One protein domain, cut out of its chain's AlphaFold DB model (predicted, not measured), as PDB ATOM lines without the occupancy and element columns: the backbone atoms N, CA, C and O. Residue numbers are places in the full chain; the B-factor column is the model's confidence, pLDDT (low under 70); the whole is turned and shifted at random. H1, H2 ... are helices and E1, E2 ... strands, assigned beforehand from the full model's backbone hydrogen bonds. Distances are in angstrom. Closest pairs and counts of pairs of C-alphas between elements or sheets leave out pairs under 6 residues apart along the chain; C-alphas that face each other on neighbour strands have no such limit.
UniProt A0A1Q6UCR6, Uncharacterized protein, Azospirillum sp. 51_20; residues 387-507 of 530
ATOM      1  N   ASN A 387     135.635 113.960 156.977       66.56
ATOM      2  CA  ASN A 387     135.153 115.204 157.586       66.56
ATOM      3  C   ASN A 387     135.819 116.467 157.009       66.56
ATOM      4  O   ASN A 387     135.175 117.511 156.910       66.56
ATOM      5  N   VAL A 388     137.091 116.373 156.613       73.50
ATOM      6  CA  VAL A 388     137.818 117.465 155.955       73.50
ATOM      7  C   VAL A 388     137.241 117.695 154.564       73.50
ATOM      8  O   VAL A 388     136.925 118.833 154.232       73.50
ATOM      9  N   VAL A 389     137.015 116.626 153.794       78.88
ATOM     10  CA  VAL A 389     136.404 116.713 152.457       78.88
ATOM     11  C   VAL A 389     135.015 117.348 152.532       78.88
ATOM     12  O   VAL A 389     134.746 118.305 151.816       78.88
ATOM     13  N   GLN A 390     134.158 116.893 153.451       75.75
ATOM     14  CA  GLN A 390     132.811 117.451 153.638       75.75
ATOM     15  C   GLN A 390     132.836 118.950 153.966       75.75
ATOM     16  O   GLN A 390     132.077 119.725 153.383       75.75
ATOM     17  N   SER A 391     133.720 119.360 154.882       72.50
ATOM     18  CA  SER A 391     133.879 120.766 155.271       72.50
ATOM     19  C   SER A 391     134.387 121.622 154.107       72.50
ATOM     20  O   SER A 391     133.835 122.689 153.832       72.50
ATOM     21  N   CYS A 392     135.394 121.133 153.376       82.75
ATOM     22  CA  CYS A 392     135.951 121.812 152.210       82.75
ATOM     23  C   CYS A 392     134.913 121.984 151.099       82.75
ATOM     24  O   CYS A 392     134.714 123.107 150.649       82.75
ATOM     25  N   LEU A 393     134.209 120.919 150.707       85.81
ATOM     26  CA  LEU A 393     133.167 120.987 149.679       85.81
ATOM     27  C   LEU A 393     132.040 121.955 150.075       85.81
ATOM     28  O   LEU A 393     131.605 122.766 149.262       85.81
ATOM     29  N   GLY A 394     131.607 121.928 151.342       81.44
ATOM     30  CA  GLY A 394     130.582 122.843 151.851       81.44
ATOM     31  C   GLY A 394     131.015 124.310 151.845       81.44
ATOM     32  O   GLY A 394     130.203 125.187 151.555       81.44
ATOM     33  N   ARG A 395     132.292 124.585 152.139       83.31
ATOM     34  CA  ARG A 395     132.862 125.932 152.034       83.31
ATOM     35  C   ARG A 395     132.961 126.373 150.574       83.31
ATOM     36  O   ARG A 395     132.440 127.424 150.242       83.31
ATOM     37  N   TYR A 396     133.571 125.562 149.719       86.12
ATOM     38  CA  TYR A 396     133.760 125.868 148.302       86.12
ATOM     39  C   TYR A 396     132.436 126.100 147.572       86.12
ATOM     40  O   TYR A 396     132.348 127.030 146.784       86.12
ATOM     41  N   SER A 397     131.386 125.329 147.887       84.56
ATOM     42  CA  SER A 397     130.048 125.563 147.321       84.56
ATOM     43  C   SER A 397     129.474 126.913 147.744       84.56
ATOM     44  O   SER A 397     128.769 127.529 146.958       84.56
ATOM     45  N   ARG A 398     129.760 127.375 148.969       83.06
ATOM     46  CA  ARG A 398     129.319 128.692 149.440       83.06
ATOM     47  C   ARG A 398     130.120 129.818 148.799       83.06
ATOM     48  O   ARG A 398     129.525 130.820 148.437       83.06
ATOM     49  N   ASP A 399     131.435 129.649 148.698       83.12
ATOM     50  CA  ASP A 399     132.326 130.635 148.086       83.12
ATOM     51  C   ASP A 399     131.920 130.841 146.607       83.12
ATOM     52  O   ASP A 399     131.713 131.971 146.188       83.12
ATOM     53  N   LEU A 400     131.648 129.761 145.862       80.31
ATOM     54  CA  LEU A 400     131.151 129.836 144.479       80.31
ATOM     55  C   LEU A 400     129.744 130.465 144.363       80.31
ATOM     56  O   LEU A 400     129.477 131.246 143.453       80.31
ATOM     57  N   ASP A 401     128.836 130.168 145.302       77.62
ATOM     58  CA  ASP A 401     127.520 130.821 145.354       77.62
ATOM     59  C   ASP A 401     127.637 132.339 145.606       77.62
ATOM     60  O   ASP A 401     126.801 133.095 145.109       77.62
ATOM     61  N   LEU A 402     128.628 132.788 146.390       70.19
ATOM     62  CA  LEU A 402     128.888 134.210 146.651       70.19
ATOM     63  C   LEU A 402     129.457 134.909 145.416       70.19
ATOM     64  O   LEU A 402     128.934 135.958 145.044       70.19
ATOM     65  N   ASP A 403     130.427 134.289 144.740       73.50
ATOM     66  CA  ASP A 403     130.983 134.794 143.481       73.50
ATOM     67  C   ASP A 403     129.874 135.095 142.458       73.50
ATOM     68  O   ASP A 403     129.820 136.178 141.876       73.50
ATOM     69  N   SER A 404     128.904 134.179 142.324       66.00
ATOM     70  CA  SER A 404     127.765 134.340 141.406       66.00
ATOM     71  C   SER A 404     126.804 135.488 141.753       66.00
ATOM     72  O   SER A 404     125.977 135.871 140.924       66.00
ATOM     73  N   ARG A 405     126.848 136.000 142.991       65.06
ATOM     74  CA  ARG A 405     125.939 137.044 143.497       65.06
ATOM     75  C   ARG A 405     126.573 138.424 143.521       65.06
ATOM     76  O   ARG A 405     125.858 139.397 143.294       65.06
ATOM     77  N   ASP A 406     127.866 138.483 143.821       70.88
ATOM     78  CA  ASP A 406     128.579 139.726 144.112       70.88
ATOM     79  C   ASP A 406     129.524 140.150 142.963       70.88
ATOM     80  O   ASP A 406     130.366 141.025 143.160       70.88
ATOM     81  N   ASP A 407     129.406 139.540 141.770       62.81
ATOM     82  CA  ASP A 407     130.275 139.755 140.589       62.81
ATOM     83  C   ASP A 407     131.782 139.682 140.930       62.81
ATOM     84  O   ASP A 407     132.625 140.347 140.319       62.81
ATOM     85  N   THR A 408     132.127 138.918 141.970       66.12
ATOM     86  CA  THR A 408     133.492 138.799 142.483       66.12
ATOM     87  C   THR A 408     134.017 137.426 142.108       66.12
ATOM     88  O   THR A 408     133.410 136.441 142.481       66.12
ATOM     89  N   ASP A 409     135.149 137.334 141.414       77.94
ATOM     90  CA  ASP A 409     135.712 136.039 140.990       77.94
ATOM     91  C   ASP A 409     136.611 135.415 142.088       77.94
ATOM     92  O   ASP A 409     137.724 134.960 141.808       77.94
ATOM     93  N   GLU A 410     136.253 135.490 143.377       79.06
ATOM     94  CA  GLU A 410     137.147 135.079 144.475       79.06
ATOM     95  C   GLU A 410     137.463 133.577 144.468       79.06
ATOM     96  O   GLU A 410     138.627 133.183 144.643       79.06
ATOM     97  N   PHE A 411     136.458 132.733 144.243       87.38
ATOM     98  CA  PHE A 411     136.607 131.293 144.073       87.38
ATOM     99  C   PHE A 411     137.477 130.971 142.856       87.38
ATOM    100  O   PHE A 411     138.458 130.226 142.993       87.38
ATOM    101  N   GLU A 412     137.182 131.562 141.697       85.25
ATOM    102  CA  GLU A 412     137.947 131.330 140.464       85.25
ATOM    103  C   GLU A 412     139.403 131.803 140.598       85.25
ATOM    104  O   GLU A 412     140.344 131.080 140.253       85.25
ATOM    105  N   ASN A 413     139.628 132.982 141.187       84.75
ATOM    106  CA  ASN A 413     140.964 133.508 141.473       84.75
ATOM    107  C   ASN A 413     141.734 132.589 142.437       84.75
ATOM    108  O   ASN A 413     142.927 132.325 142.250       84.75
ATOM    109  N   SER A 414     141.051 132.068 143.458       84.00
ATOM    110  CA  SER A 414     141.599 131.123 144.434       84.00
ATOM    111  C   SER A 414     141.939 129.766 143.810       84.00
ATOM    112  O   SER A 414     142.929 129.143 144.217       84.00
ATOM    113  N   LEU A 415     141.152 129.301 142.835       89.44
ATOM    114  CA  LEU A 415     141.427 128.093 142.059       89.44
ATOM    115  C   LEU A 415     142.642 128.309 141.152       89.44
ATOM    116  O   LEU A 415     143.608 127.546 141.237       89.44
ATOM    117  N   ARG A 416     142.649 129.396 140.371       87.50
ATOM    118  CA  ARG A 416     143.745 129.756 139.460       87.50
ATOM    119  C   ARG A 416     145.082 129.862 140.187       87.50
ATOM    120  O   ARG A 416     146.057 129.257 139.751       87.50
ATOM    121  N   LYS A 417     145.118 130.536 141.341       86.38
ATOM    122  CA  LYS A 417     146.337 130.672 142.154       86.38
ATOM    123  C   LYS A 417     146.894 129.318 142.608       86.38
ATOM    124  O   LYS A 417     148.103 129.114 142.568       86.38
ATOM    125  N   LYS A 418     146.030 128.377 143.007       88.50
ATOM    126  CA  LYS A 418     146.460 127.019 143.395       88.50
ATOM    127  C   LYS A 418     146.948 126.211 142.201       88.50
ATOM    128  O   LYS A 418     147.906 125.457 142.329       88.50
ATOM    129  N   GLU A 419     146.320 126.358 141.037       87.62
ATOM    130  CA  GLU A 419     146.821 125.723 139.818       87.62
ATOM    131  C   GLU A 419     148.177 126.283 139.379       87.62
ATOM    132  O   GLU A 419     149.011 125.533 138.881       87.62
ATOM    133  N   GLU A 420     148.404 127.587 139.535       85.94
ATOM    134  CA  GLU A 420     149.697 128.228 139.279       85.94
ATOM    135  C   GLU A 420     150.767 127.737 140.258       85.94
ATOM    136  O   GLU A 420     151.862 127.372 139.831       85.94
ATOM    137  N   GLU A 421     150.427 127.635 141.545       84.69
ATOM    138  CA  GLU A 421     151.284 127.042 142.574       84.69
ATOM    139  C   GLU A 421     151.633 125.588 142.231       84.69
ATOM    140  O   GLU A 421     152.805 125.217 142.260       84.69
ATOM    141  N   LEU A 422     150.661 124.786 141.784       85.75
ATOM    142  CA  LEU A 422     150.920 123.421 141.326       85.75
ATOM    143  C   LEU A 422     151.821 123.393 140.076       85.75
ATOM    144  O   LEU A 422     152.736 122.579 139.985       85.75
ATOM    145  N   LYS A 423     151.598 124.299 139.114       83.19
ATOM    146  CA  LYS A 423     152.405 124.416 137.883       83.19
ATOM    147  C   LYS A 423     153.832 124.903 138.142       83.19
ATOM    148  O   LYS A 423     154.687 124.670 137.286       83.19
ATOM    149  N   SER A 424     154.076 125.586 139.263       77.88
ATOM    150  CA  SER A 424     155.405 126.071 139.648       77.88
ATOM    151  C   SER A 424     156.384 124.933 139.948       77.88
ATOM    152  O   SER A 424     157.585 125.121 139.791       77.88
ATOM    153  N   GLY A 425     155.879 123.755 140.342       71.44
ATOM    154  CA  GLY A 425     156.703 122.595 140.690       71.44
ATOM    155  C   GLY A 425     157.501 122.750 141.991       71.44
ATOM    156  O   GLY A 425     158.391 121.949 142.237       71.44
ATOM    157  N   VAL A 426     157.203 123.765 142.813       67.56
ATOM    158  CA  VAL A 426     157.911 124.049 144.080       67.56
ATOM    159  C   VAL A 426     157.524 123.072 145.202       67.56
ATOM    160  O   VAL A 426     158.266 122.901 146.165       67.56
ATOM    161  N   LEU A 427     156.356 122.430 145.101       67.81
ATOM    162  CA  LEU A 427     155.863 121.468 146.088       67.81
ATOM    163  C   LEU A 427     156.149 120.036 145.635       67.81
ATOM    164  O   LEU A 427     155.856 119.689 144.495       67.81
ATOM    165  N   GLU A 428     156.614 119.196 146.559       66.38
ATOM    166  CA  GLU A 428     156.868 117.772 146.321       66.38
ATOM    167  C   GLU A 428     156.169 116.884 147.364       66.38
ATOM    168  O   GLU A 428     155.905 117.296 148.503       66.38
ATOM    169  N   GLY A 429     155.884 115.636 146.983       74.19
ATOM    170  CA  GLY A 429     155.337 114.603 147.870       74.19
ATOM    171  C   GLY A 429     153.948 114.946 148.420       74.19
ATOM    172  O   GLY A 429     153.099 115.479 147.707       74.19
ATOM    173  N   ASP A 430     153.721 114.681 149.712       73.38
ATOM    174  CA  ASP A 430     152.413 114.867 150.363       73.38
ATOM    175  C   ASP A 430     151.867 116.306 150.253       73.38
ATOM    176  O   ASP A 430     150.654 116.513 150.304       73.38
ATOM    177  N   LYS A 431     152.730 117.321 150.092       74.19
ATOM    178  CA  LYS A 431     152.302 118.723 149.919       74.19
ATOM    179  C   LYS A 431     151.725 118.975 148.530       74.19
ATOM    180  O   LYS A 431     150.706 119.658 148.408       74.19
ATOM    181  N   GLU A 432     152.345 118.396 147.504       81.62
ATOM    182  CA  GLU A 432     151.830 118.418 146.135       81.62
ATOM    183  C   GLU A 432     150.494 117.665 146.061       81.62
ATOM    184  O   GLU A 432     149.521 118.170 145.501       81.62
ATOM    185  N   ASP A 433     150.413 116.499 146.704       85.19
ATOM    186  CA  ASP A 433     149.193 115.690 146.769       85.19
ATOM    187  C   ASP A 433     148.065 116.372 147.550       85.19
ATOM    188  O   ASP A 433     146.911 116.364 147.113       85.19
ATOM    189  N   ALA A 434     148.382 117.059 148.651       85.38
ATOM    190  CA  ALA A 434     147.422 117.886 149.372       85.38
ATOM    191  C   ALA A 434     146.888 119.040 148.514       85.38
ATOM    192  O   ALA A 434     145.698 119.371 148.581       85.38
ATOM    193  N   LEU A 435     147.750 119.667 147.708       88.12
ATOM    194  CA  LEU A 435     147.341 120.732 146.798       88.12
ATOM    195  C   LEU A 435     146.467 120.187 145.660       88.12
ATOM    196  O   LEU A 435     145.401 120.749 145.398       88.12
ATOM    197  N   LYS A 436     146.848 119.059 145.048       91.50
ATOM    198  CA  LYS A 436     146.044 118.359 144.033       91.50
ATOM    199  C   LYS A 436     144.671 117.973 144.574       91.50
ATOM    200  O   LYS A 436     143.670 118.276 143.932       91.50
ATOM    201  N   ALA A 437     144.594 117.401 145.777       91.31
ATOM    202  CA  ALA A 437     143.324 117.058 146.414       91.31
ATOM    203  C   ALA A 437     142.425 118.293 146.621       91.31
ATOM    204  O   ALA A 437     141.228 118.243 146.333       91.31
ATOM    205  N   LYS A 438     142.989 119.429 147.058       91.50
ATOM    206  CA  LYS A 438     142.241 120.693 147.195       91.50
ATOM    207  C   LYS A 438     141.730 121.213 145.853       91.50
ATOM    208  O   LYS A 438     140.572 121.616 145.778       91.50
ATOM    209  N   ILE A 439     142.567 121.197 144.814       93.50
ATOM    210  CA  ILE A 439     142.180 121.620 143.460       93.50
ATOM    211  C   ILE A 439     141.053 120.732 142.930       93.50
ATOM    212  O   ILE A 439     140.060 121.250 142.431       93.50
ATOM    213  N   LEU A 440     141.157 119.410 143.095       95.50
ATOM    214  CA  LEU A 440     140.110 118.474 142.684       95.50
ATOM    215  C   LEU A 440     138.779 118.729 143.403       95.50
ATOM    216  O   LEU A 440     137.738 118.682 142.759       95.50
ATOM    217  N   MET A 441     138.789 119.036 144.705       93.62
ATOM    218  CA  MET A 441     137.562 119.384 145.439       93.62
ATOM    219  C   MET A 441     136.929 120.684 144.942       93.62
ATOM    220  O   MET A 441     135.709 120.761 144.852       93.62
ATOM    221  N   MET A 442     137.737 121.699 144.619       93.25
ATOM    222  CA  MET A 442     137.230 122.946 144.035       93.25
ATOM    223  C   MET A 442     136.616 122.682 142.654       93.25
ATOM    224  O   MET A 442     135.458 123.016 142.432       93.25
ATOM    225  N   LYS A 443     137.332 121.974 141.773       94.12
ATOM    226  CA  LYS A 443     136.833 121.603 140.440       94.12
ATOM    227  C   LYS A 443     135.592 120.708 140.481       94.12
ATOM    228  O   LYS A 443     134.728 120.808 139.620       94.12
ATOM    229  N   TYR A 444     135.482 119.835 141.484       93.81
ATOM    230  CA  TYR A 444     134.277 119.037 141.712       93.81
ATOM    231  C   TYR A 444     133.067 119.924 142.030       93.81
ATOM    232  O   TYR A 444     131.990 119.688 141.494       93.81
ATOM    233  N   VAL A 445     133.238 120.932 142.890       91.25
ATOM    234  CA  VAL A 445     132.161 121.868 143.254       91.25
ATOM    235  C   VAL A 445     131.749 122.733 142.067       91.25
ATOM    236  O   VAL A 445     130.558 122.887 141.829       91.25
ATOM    237  N   GLU A 446     132.719 123.240 141.308       89.81
ATOM    238  CA  GLU A 446     132.481 123.972 140.059       89.81
ATOM    239  C   GLU A 446     131.682 123.112 139.065       89.81
ATOM    240  O   GLU A 446     130.619 123.514 138.604       89.81
ATOM    241  N   ALA A 447     132.102 121.861 138.839       91.31
ATOM    242  CA  ALA A 447     131.378 120.923 137.981       91.31
ATOM    243  C   ALA A 447     129.972 120.569 138.506       91.31
ATOM    244  O   ALA A 447     129.049 120.377 137.712       91.31
ATOM    245  N   GLU A 448     129.782 120.468 139.828       89.75
ATOM    246  CA  GLU A 448     128.454 120.265 140.418       89.75
ATOM    247  C   GLU A 448     127.541 121.471 140.156       89.75
ATOM    248  O   GLU A 448     126.380 121.274 139.792       89.75
ATOM    249  N   TYR A 449     128.065 122.687 140.323       87.19
ATOM    250  CA  TYR A 449     127.348 123.942 140.099       87.19
ATOM    251  C   TYR A 449     126.943 124.114 138.629       87.19
ATOM    252  O   TYR A 449     125.780 124.398 138.342       87.19
ATOM    253  N   ASP A 450     127.860 123.819 137.706       86.38
ATOM    254  CA  ASP A 450     127.622 123.842 136.257       86.38
ATOM    255  C   ASP A 450     126.668 122.732 135.777       86.38
ATOM    256  O   ASP A 450     126.207 122.735 134.632       86.38
ATOM    257  N   GLY A 451     126.383 121.739 136.628       87.00
ATOM    258  CA  GLY A 451     125.618 120.548 136.259       87.00
ATOM    259  C   GLY A 451     126.379 119.579 135.342       87.00
ATOM    260  O   GLY A 451     125.761 118.694 134.745       87.00
ATOM    261  N   ASP A 452     127.706 119.707 135.242       92.19
ATOM    262  CA  ASP A 452     128.584 118.883 134.408       92.19
ATOM    263  C   ASP A 452     128.898 117.547 135.101       92.19
ATOM    264  O   ASP A 452     129.871 117.384 135.843       92.19
ATOM    265  N   LYS A 453     128.030 116.557 134.860       91.62
ATOM    266  CA  LYS A 453     128.132 115.221 135.467       91.62
ATOM    267  C   LYS A 453     129.385 114.453 135.056       91.62
ATOM    268  O   LYS A 453     129.885 113.666 135.862       91.62
ATOM    269  N   ASP A 454     129.913 114.698 133.860       92.38
ATOM    270  CA  ASP A 454     131.106 114.010 133.367       92.38
ATOM    271  C   ASP A 454     132.360 114.523 134.082       92.38
ATOM    272  O   ASP A 454     133.182 113.728 134.547       92.38
ATOM    273  N   LYS A 455     132.487 115.847 134.246       92.19
ATOM    274  CA  LYS A 455     133.562 116.437 135.057       92.19
ATOM    275  C   LYS A 455     133.417 116.100 136.535       92.19
ATOM    276  O   LYS A 455     134.415 115.786 137.180       92.19
ATOM    277  N   GLN A 456     132.193 116.104 137.064       92.44
ATOM    278  CA  GLN A 456     131.930 115.713 138.451       92.44
ATOM    279  C   GLN A 456     132.451 114.290 138.720       92.44
ATOM    280  O   GLN A 456     133.242 114.088 139.642       92.44
ATOM    281  N   ALA A 457     132.091 113.329 137.860       92.75
ATOM    282  CA  ALA A 457     132.558 111.947 137.957       92.75
ATOM    283  C   ALA A 457     134.079 111.818 137.756       92.75
ATOM    284  O   ALA A 457     134.731 111.030 138.446       92.75
ATOM    285  N   LEU A 458     134.662 112.604 136.843       94.75
ATOM    286  CA  LEU A 458     136.108 112.651 136.629       94.75
ATOM    287  C   LEU A 458     136.855 113.070 137.902       94.75
ATOM    288  O   LEU A 458     137.803 112.394 138.304       94.75
ATOM    289  N   TYR A 459     136.445 114.172 138.534       94.31
ATOM    290  CA  TYR A 459     137.122 114.691 139.724       94.31
ATOM    291  C   TYR A 459     136.874 113.822 140.957       94.31
ATOM    292  O   TYR A 459     137.789 113.644 141.758       94.31
ATOM    293  N   GLU A 460     135.692 113.216 141.082       93.81
ATOM    294  CA  GLU A 460     135.416 112.209 142.109       93.81
ATOM    295  C   GLU A 460     136.325 110.983 141.949       93.81
ATOM    296  O   GLU A 460     136.972 110.569 142.910       93.81
ATOM    297  N   THR A 461     136.467 110.468 140.723       93.62
ATOM    298  CA  THR A 461     137.373 109.345 140.422       93.62
ATOM    299  C   THR A 461     138.834 109.721 140.682       93.62
ATOM    300  O   THR A 461     139.594 108.917 141.206       93.62
ATOM    301  N   ALA A 462     139.251 110.953 140.386       93.06
ATOM    302  CA  ALA A 462     140.597 111.419 140.715       93.06
ATOM    303  C   ALA A 462     140.820 111.524 142.241       93.06
ATOM    304  O   ALA A 462     141.877 111.142 142.744       93.06
ATOM    305  N   LEU A 463     139.814 111.966 143.007       93.38
ATOM    306  CA  LEU A 463     139.875 112.053 144.474       93.38
ATOM    307  C   LEU A 463     140.000 110.684 145.163       93.38
ATOM    308  O   LEU A 463     140.495 110.617 146.292       93.38
ATOM    309  N   GLN A 464     139.644 109.592 144.481       93.12
ATOM    310  CA  GLN A 464     139.877 108.228 144.963       93.12
ATOM    311  C   GLN A 464     141.356 107.890 145.160       93.12
ATOM    312  O   GLN A 464     141.665 107.042 146.006       93.12
ATOM    313  N   ARG A 465     142.271 108.603 144.484       89.31
ATOM    314  CA  ARG A 465     143.714 108.535 144.766       89.31
ATOM    315  C   ARG A 465     144.028 108.895 146.220       89.31
ATOM    316  O   ARG A 465     144.932 108.324 146.814       89.31
ATOM    317  N   TYR A 466     143.231 109.789 146.800       89.81
ATOM    318  CA  TYR A 466     143.435 110.370 148.126       89.81
ATOM    319  C   TYR A 466     142.470 109.822 149.185       89.81
ATOM    320  O   TYR A 466     142.241 110.462 150.211       89.81
ATOM    321  N   GLY A 467     141.893 108.640 148.948       85.19
ATOM    322  CA  GLY A 467     141.079 107.928 149.935       85.19
ATOM    323  C   GLY A 467     139.589 108.285 149.953       85.19
ATOM    324  O   GLY A 467     138.859 107.746 150.785       85.19
ATOM    325  N   VAL A 468     139.114 109.145 149.047       88.44
ATOM    326  CA  VAL A 468     137.684 109.472 148.890       88.44
ATOM    327  C   VAL A 468     137.020 108.420 148.016       88.44
ATOM    328  O   VAL A 468     137.456 108.234 146.899       88.44
ATOM    329  N   ASP A 469     135.990 107.724 148.480       89.00
ATOM    330  CA  ASP A 469     135.342 106.675 147.685       89.00
ATOM    331  C   ASP A 469     134.176 107.182 146.849       89.00
ATOM    332  O   ASP A 469     134.146 106.974 145.636       89.00
ATOM    333  N   SER A 470     133.252 107.884 147.504       89.88
ATOM    334  CA  SER A 470     132.126 108.522 146.842       89.88
ATOM    335  C   SER A 470     131.754 109.840 147.516       89.88
ATOM    336  O   SER A 470     131.953 110.019 148.724       89.88
ATOM    337  N   ILE A 471     131.214 110.769 146.730       90.06
ATOM    338  CA  ILE A 471     130.721 112.070 147.177       90.06
ATOM    339  C   ILE A 471     129.267 112.204 146.731       90.06
ATOM    340  O   ILE A 471     128.951 112.201 145.544       90.06
ATOM    341  N   LYS A 472     128.356 112.355 147.694       87.25
ATOM    342  CA  LYS A 472     126.924 112.547 147.432       87.25
ATOM    343  C   LYS A 472     126.421 113.781 148.155       87.25
ATOM    344  O   LYS A 472     126.650 113.937 149.352       87.25
ATOM    345  N   ARG A 473     125.667 114.632 147.467       82.50
ATOM    346  CA  ARG A 473     124.961 115.743 148.105       82.50
ATOM    347  C   ARG A 473     123.571 115.299 148.541       82.50
ATOM    348  O   ARG A 473     122.868 114.617 147.793       82.50
ATOM    349  N   LYS A 474     123.165 115.653 149.763       81.69
ATOM    350  CA  LYS A 474     121.782 115.416 150.195       81.69
ATOM    351  C   LYS A 474     120.820 116.213 149.298       81.69
ATOM    352  O   LYS A 474     121.133 117.358 148.988       81.69
ATOM    353  N   PRO A 475     119.652 115.657 148.932       71.81
ATOM    354  CA  PRO A 475     118.722 116.256 147.964       71.81
ATOM    355  C   PRO A 475     118.001 117.522 148.462       71.81
ATOM    356  O   PRO A 475     117.156 118.068 147.762       71.81
ATOM    357  N   GLU A 476     118.295 117.980 149.678       72.69
ATOM    358  CA  GLU A 476     117.774 119.231 150.224       72.69
ATOM    359  C   GLU A 476     118.465 120.427 149.545       72.69
ATOM    360  O   GLU A 476     119.644 120.348 149.203       72.69
ATOM    361  N   ASN A 477     117.758 121.548 149.352       54.38
ATOM    362  CA  ASN A 477     118.368 122.764 148.800       54.38
ATOM    363  C   ASN A 477     119.527 123.219 149.701       54.38
ATOM    364  O   ASN A 477     119.316 123.518 150.876       54.38
ATOM    365  N   GLY A 478     120.744 123.257 149.155       59.81
ATOM    366  CA  GLY A 478     121.955 123.527 149.936       59.81
ATOM    367  C   GLY A 478     122.400 122.356 150.825       59.81
ATOM    368  O   GLY A 478     123.134 122.563 151.790       59.81
ATOM    369  N   GLY A 479     121.959 121.132 150.518       67.00
ATOM    370  CA  GLY A 479     122.203 119.933 151.311       67.00
ATOM    371  C   GLY A 479     123.688 119.655 151.550       67.00
ATOM    372  O   GLY A 479     124.546 119.930 150.710       67.00
ATOM    373  N   SER A 480     123.987 119.087 152.720       78.12
ATOM    374  CA  SER A 480     125.348 118.721 153.119       78.12
ATOM    375  C   SER A 480     125.925 117.618 152.230       78.12
ATOM    376  O   SER A 480     125.208 116.676 151.873       78.12
ATOM    377  N   PHE A 481     127.232 117.667 151.977       84.88
ATOM    378  CA  PHE A 481     127.965 116.566 151.359       84.88
ATOM    379  C   PHE A 481     128.088 115.376 152.317       84.88
ATOM    380  O   PHE A 481     128.364 115.533 153.506       84.88
ATOM    381  N   VAL A 482     127.894 114.179 151.777       85.38
ATOM    382  CA  VAL A 482     128.147 112.885 152.404       85.38
ATOM    383  C   VAL A 482     129.303 112.258 151.640       85.38
ATOM    384  O   VAL A 482     129.232 112.119 150.422       85.38
ATOM    385  N   VAL A 483     130.372 111.925 152.361       88.69
ATOM    386  CA  VAL A 483     131.620 111.420 151.775       88.69
ATOM    387  C   VAL A 483     131.951 110.065 152.377       88.69
ATOM    388  O   VAL A 483     132.149 109.959 153.591       88.69
ATOM    389  N   GLU A 484     132.032 109.051 151.525       85.75
ATOM    390  CA  GLU A 484     132.537 107.721 151.869       85.75
ATOM    391  C   GLU A 484     134.045 107.665 151.594       85.75
ATOM    392  O   GLU A 484     134.554 108.402 150.749       85.75
ATOM    393  N   THR A 485     134.784 106.834 152.327       84.25
ATOM    394  CA  THR A 485     136.246 106.731 152.195       84.25
ATOM    395  C   THR A 485     136.681 105.286 152.053       84.25
ATOM    396  O   THR A 485     136.216 104.431 152.804       84.25
ATOM    397  N   LYS A 486     137.625 105.048 151.145       85.25
ATOM    398  CA  LYS A 486     138.273 103.758 150.901       85.25
ATOM    399  C   LYS A 486     139.740 104.040 150.561       85.25
ATOM    400  O   LYS A 486     139.983 104.731 149.564       85.25
ATOM    401  N   PRO A 487     140.706 103.582 151.383       83.94
ATOM    402  CA  PRO A 487     142.130 103.805 151.145       83.94
ATOM    403  C   PRO A 487     142.566 103.324 149.760       83.94
ATOM    404  O   PRO A 487     142.110 102.285 149.290       83.94
ATOM    405  N   TYR A 488     143.488 104.047 149.123       81.69
ATOM    406  CA  TYR A 488     143.972 103.700 147.783       81.69
ATOM    407  C   TYR A 488     144.604 102.295 147.720       81.69
ATOM    408  O   TYR A 488     144.367 101.556 146.769       81.69
ATOM    409  N   GLY A 489     145.332 101.887 148.766       78.81
ATOM    410  CA  GLY A 489     145.931 100.549 148.860       78.81
ATOM    411  C   GLY A 489     144.921  99.397 148.964       78.81
ATOM    412  O   GLY A 489     145.270  98.257 148.683       78.81
ATOM    413  N   GLU A 490     143.665  99.681 149.321       83.44
ATOM    414  CA  GLU A 490     142.576  98.692 149.390       83.44
ATOM    415  C   GLU A 490     141.773  98.603 148.077       83.44
ATOM    416  O   GLU A 490     140.768  97.887 147.997       83.44
ATOM    417  N   ARG A 491     142.177  99.351 147.042       84.62
ATOM    418  CA  ARG A 491     141.529  99.354 145.726       84.62
ATOM    419  C   ARG A 491     142.095  98.274 144.812       84.62
ATOM    420  O   ARG A 491     143.276  97.937 144.884       84.62
ATOM    421  N   THR A 492     141.247  97.736 143.940       88.38
ATOM    422  CA  THR A 492     141.660  96.756 142.928       88.38
ATOM    423  C   THR A 492     142.556  97.412 141.875       88.38
ATOM    424  O   THR A 492     142.503  98.622 141.666       88.38
ATOM    425  N   GLU A 493     143.359  96.624 141.163       84.75
ATOM    426  CA  GLU A 493     144.227  97.156 140.101       84.75
ATOM    427  C   GLU A 493     143.428  97.835 138.972       84.75
ATOM    428  O   GLU A 493     143.856  98.852 138.434       84.75
ATOM    429  N   GLU A 494     142.219  97.352 138.668       87.44
ATOM    430  CA  GLU A 494     141.309  98.008 137.718       87.44
ATOM    431  C   GLU A 494     140.842  99.385 138.218       87.44
ATOM    432  O   GLU A 494     140.817 100.351 137.452       87.44
ATOM    433  N   GLU A 495     140.506  99.503 139.509       86.12
ATOM    434  CA  GLU A 495     140.173 100.789 140.135       86.12
ATOM    435  C   GLU A 495     141.376 101.742 140.070       86.12
ATOM    436  O   GLU A 495     141.224 102.886 139.649       86.12
ATOM    437  N   LYS A 496     142.583 101.269 140.404       86.94
ATOM    438  CA  LYS A 496     143.819 102.068 140.348       86.94
ATOM    439  C   LYS A 496     144.108 102.603 138.941       86.94
ATOM    440  O   LYS A 496     144.419 103.782 138.793       86.94
ATOM    441  N   VAL A 497     143.940 101.783 137.899       88.94
ATOM    442  CA  VAL A 497     144.110 102.215 136.497       88.94
ATOM    443  C   VAL A 497     143.133 103.337 136.135       88.94
ATOM    444  O   VAL A 497     143.536 104.340 135.542       88.94
ATOM    445  N   ASN A 498     141.862 103.209 136.530       89.69
ATOM    446  CA  ASN A 498     140.852 104.240 136.279       89.69
ATOM    447  C   ASN A 498     141.160 105.546 137.025       89.69
ATOM    448  O   ASN A 498     141.004 106.631 136.462       89.69
ATOM    449  N   ILE A 499     141.646 105.443 138.262       91.12
ATOM    450  CA  ILE A 499     142.055 106.586 139.084       91.12
ATOM    451  C   ILE A 499     143.225 107.325 138.443       91.12
ATOM    452  O   ILE A 499     143.175 108.545 138.303       91.12
ATOM    453  N   ASN A 500     144.252 106.605 137.996       87.81
ATOM    454  CA  ASN A 500     145.428 107.220 137.383       87.81
ATOM    455  C   ASN A 500     145.058 107.899 136.057       87.81
ATOM    456  O   ASN A 500     145.448 109.039 135.809       87.81
ATOM    457  N   ALA A 501     144.202 107.267 135.248       88.19
ATOM    458  CA  ALA A 501     143.669 107.884 134.035       88.19
ATOM    459  C   ALA A 501     142.845 109.154 134.329       88.19
ATOM    460  O   ALA A 501     142.906 110.127 133.572       88.19
ATOM    461  N   ALA A 502     142.076 109.171 135.423       91.44
ATOM    462  CA  ALA A 502     141.348 110.356 135.867       91.44
ATOM    463  C   ALA A 502     142.297 111.465 136.351       91.44
ATOM    464  O   ALA A 502     142.104 112.627 135.994       91.44
ATOM    465  N   MET A 503     143.357 111.112 137.085       90.12
ATOM    466  CA  MET A 503     144.403 112.041 137.527       90.12
ATOM    467  C   MET A 503     145.132 112.691 136.349       90.12
ATOM    468  O   MET A 503     145.299 113.910 136.340       90.12
ATOM    469  N   GLU A 504     145.501 111.923 135.319       88.44
ATOM    470  CA  GLU A 504     146.146 112.470 134.116       88.44
ATOM    471  C   GLU A 504     145.227 113.406 133.322       88.44
ATOM    472  O   GLU A 504     145.686 114.401 132.761       88.44
ATOM    473  N   LYS A 505     143.920 113.126 133.294       89.12
ATOM    474  CA  LYS A 505     142.927 114.018 132.679       89.12
ATOM    475  C   LYS A 505     142.684 115.282 133.505       89.12
ATOM    476  O   LYS A 505     142.504 116.351 132.928       89.12
ATOM    477  N   ALA A 506     142.665 115.172 134.833       87.25
ATOM    478  CA  ALA A 506     142.457 116.306 135.731       87.25
ATOM    479  C   ALA A 506     143.681 117.238 135.794       87.25
ATOM    480  O   ALA A 506     143.525 118.455 135.941       87.25
ATOM    481  N   PHE A 507     144.879 116.667 135.637       87.06
ATOM    482  CA  PHE A 507     146.168 117.354 135.648       87.06
ATOM    483  C   PHE A 507     147.010 116.947 134.429       87.06
ATOM    484  O   PHE A 507     147.992 116.211 134.565       87.06
TER     485      PHE A 507
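Overview. This is residues 387 to 507 of the 530 residues of an uncharacterized protein of Azospirillum sp. 51_20 (UniProt A0A1Q6UCR6). A strand hairpin, E1 and E2, lies along one side of a helical body in which H2, H3 and H4 run back and forth, with H3 in the middle. H1 crosses H3 and meets H2 near the link between them, while H5 crosses H4 and its last residue, Ala 506, comes close to H3. The printed part has 121 residues, mostly helix, in the order H1, H2, H3, H4, E1, E2, H5, and the sheet E1 - E2 is antiparallel. It is compact, with a radius of gyration of the C-alphas of 14.4 A and spans of 45 by 37 by 25 A.

Along the chain. Find C-alpha 468 at (137.684, 109.472, 148.890), where E1 begins its run over residues 468 to 473; E2 returns over 481 to 485. Go back to C-alpha 387 at (135.153, 115.204, 157.586) for H1, residues 387 to 406, 28.7 A long. H2 is 410 to 424, 20.9 A; H3 is 430 to 449, 28.6 A; H4 is 453 to 466, 20.4 A. H5, 493 to 506, 19.7 A, ends at (142.457, 116.306, 135.731).

Arrangement. Across E1 and E2, N 482 and O 472 are within hydrogen-bond range at 2.7 A. The closest C-alphas of H1 and E2 are Gln 390 and Phe 481, 5.4 A; of H4 and E1, Glu 460 and Ser 470, 6.8 A. H3, the hub, touches H4 at a shallow tilt of 21 degrees, opposite ways, a helical hairpin, closest at the C-alphas of Tyr 444 and Gln 456, 5.2 A. H2 and H3, also a helical hairpin, touch at 35.0 degrees, only just shallow, closest at the C-alphas of Leu 415 and Ile 439, 6.7 A. With residues 441 to 449 alone, H3 touches H1 at a steep 51 degrees, closest at the C-alphas of Ser 397 and Val 445, 5.9 A. H5 touches H4 at a steep 63 degrees, closest at the C-alphas of Ala 462 and Met 503, 5.0 A. Every O i to N i+4 pair is within range in H2, H3 and H5, against 15 of 16 in H1 and 8 of 10 in H4.

Size, cuts and confidence. The C-alphas farthest apart, Asp 406 and Glu 493, are 45.5 A apart. The printed part has no cut and no long link. Look for pLDDT under 70 at residues 387, 404 to 405, 407 to 408, 426 to 428 and 477 to 479.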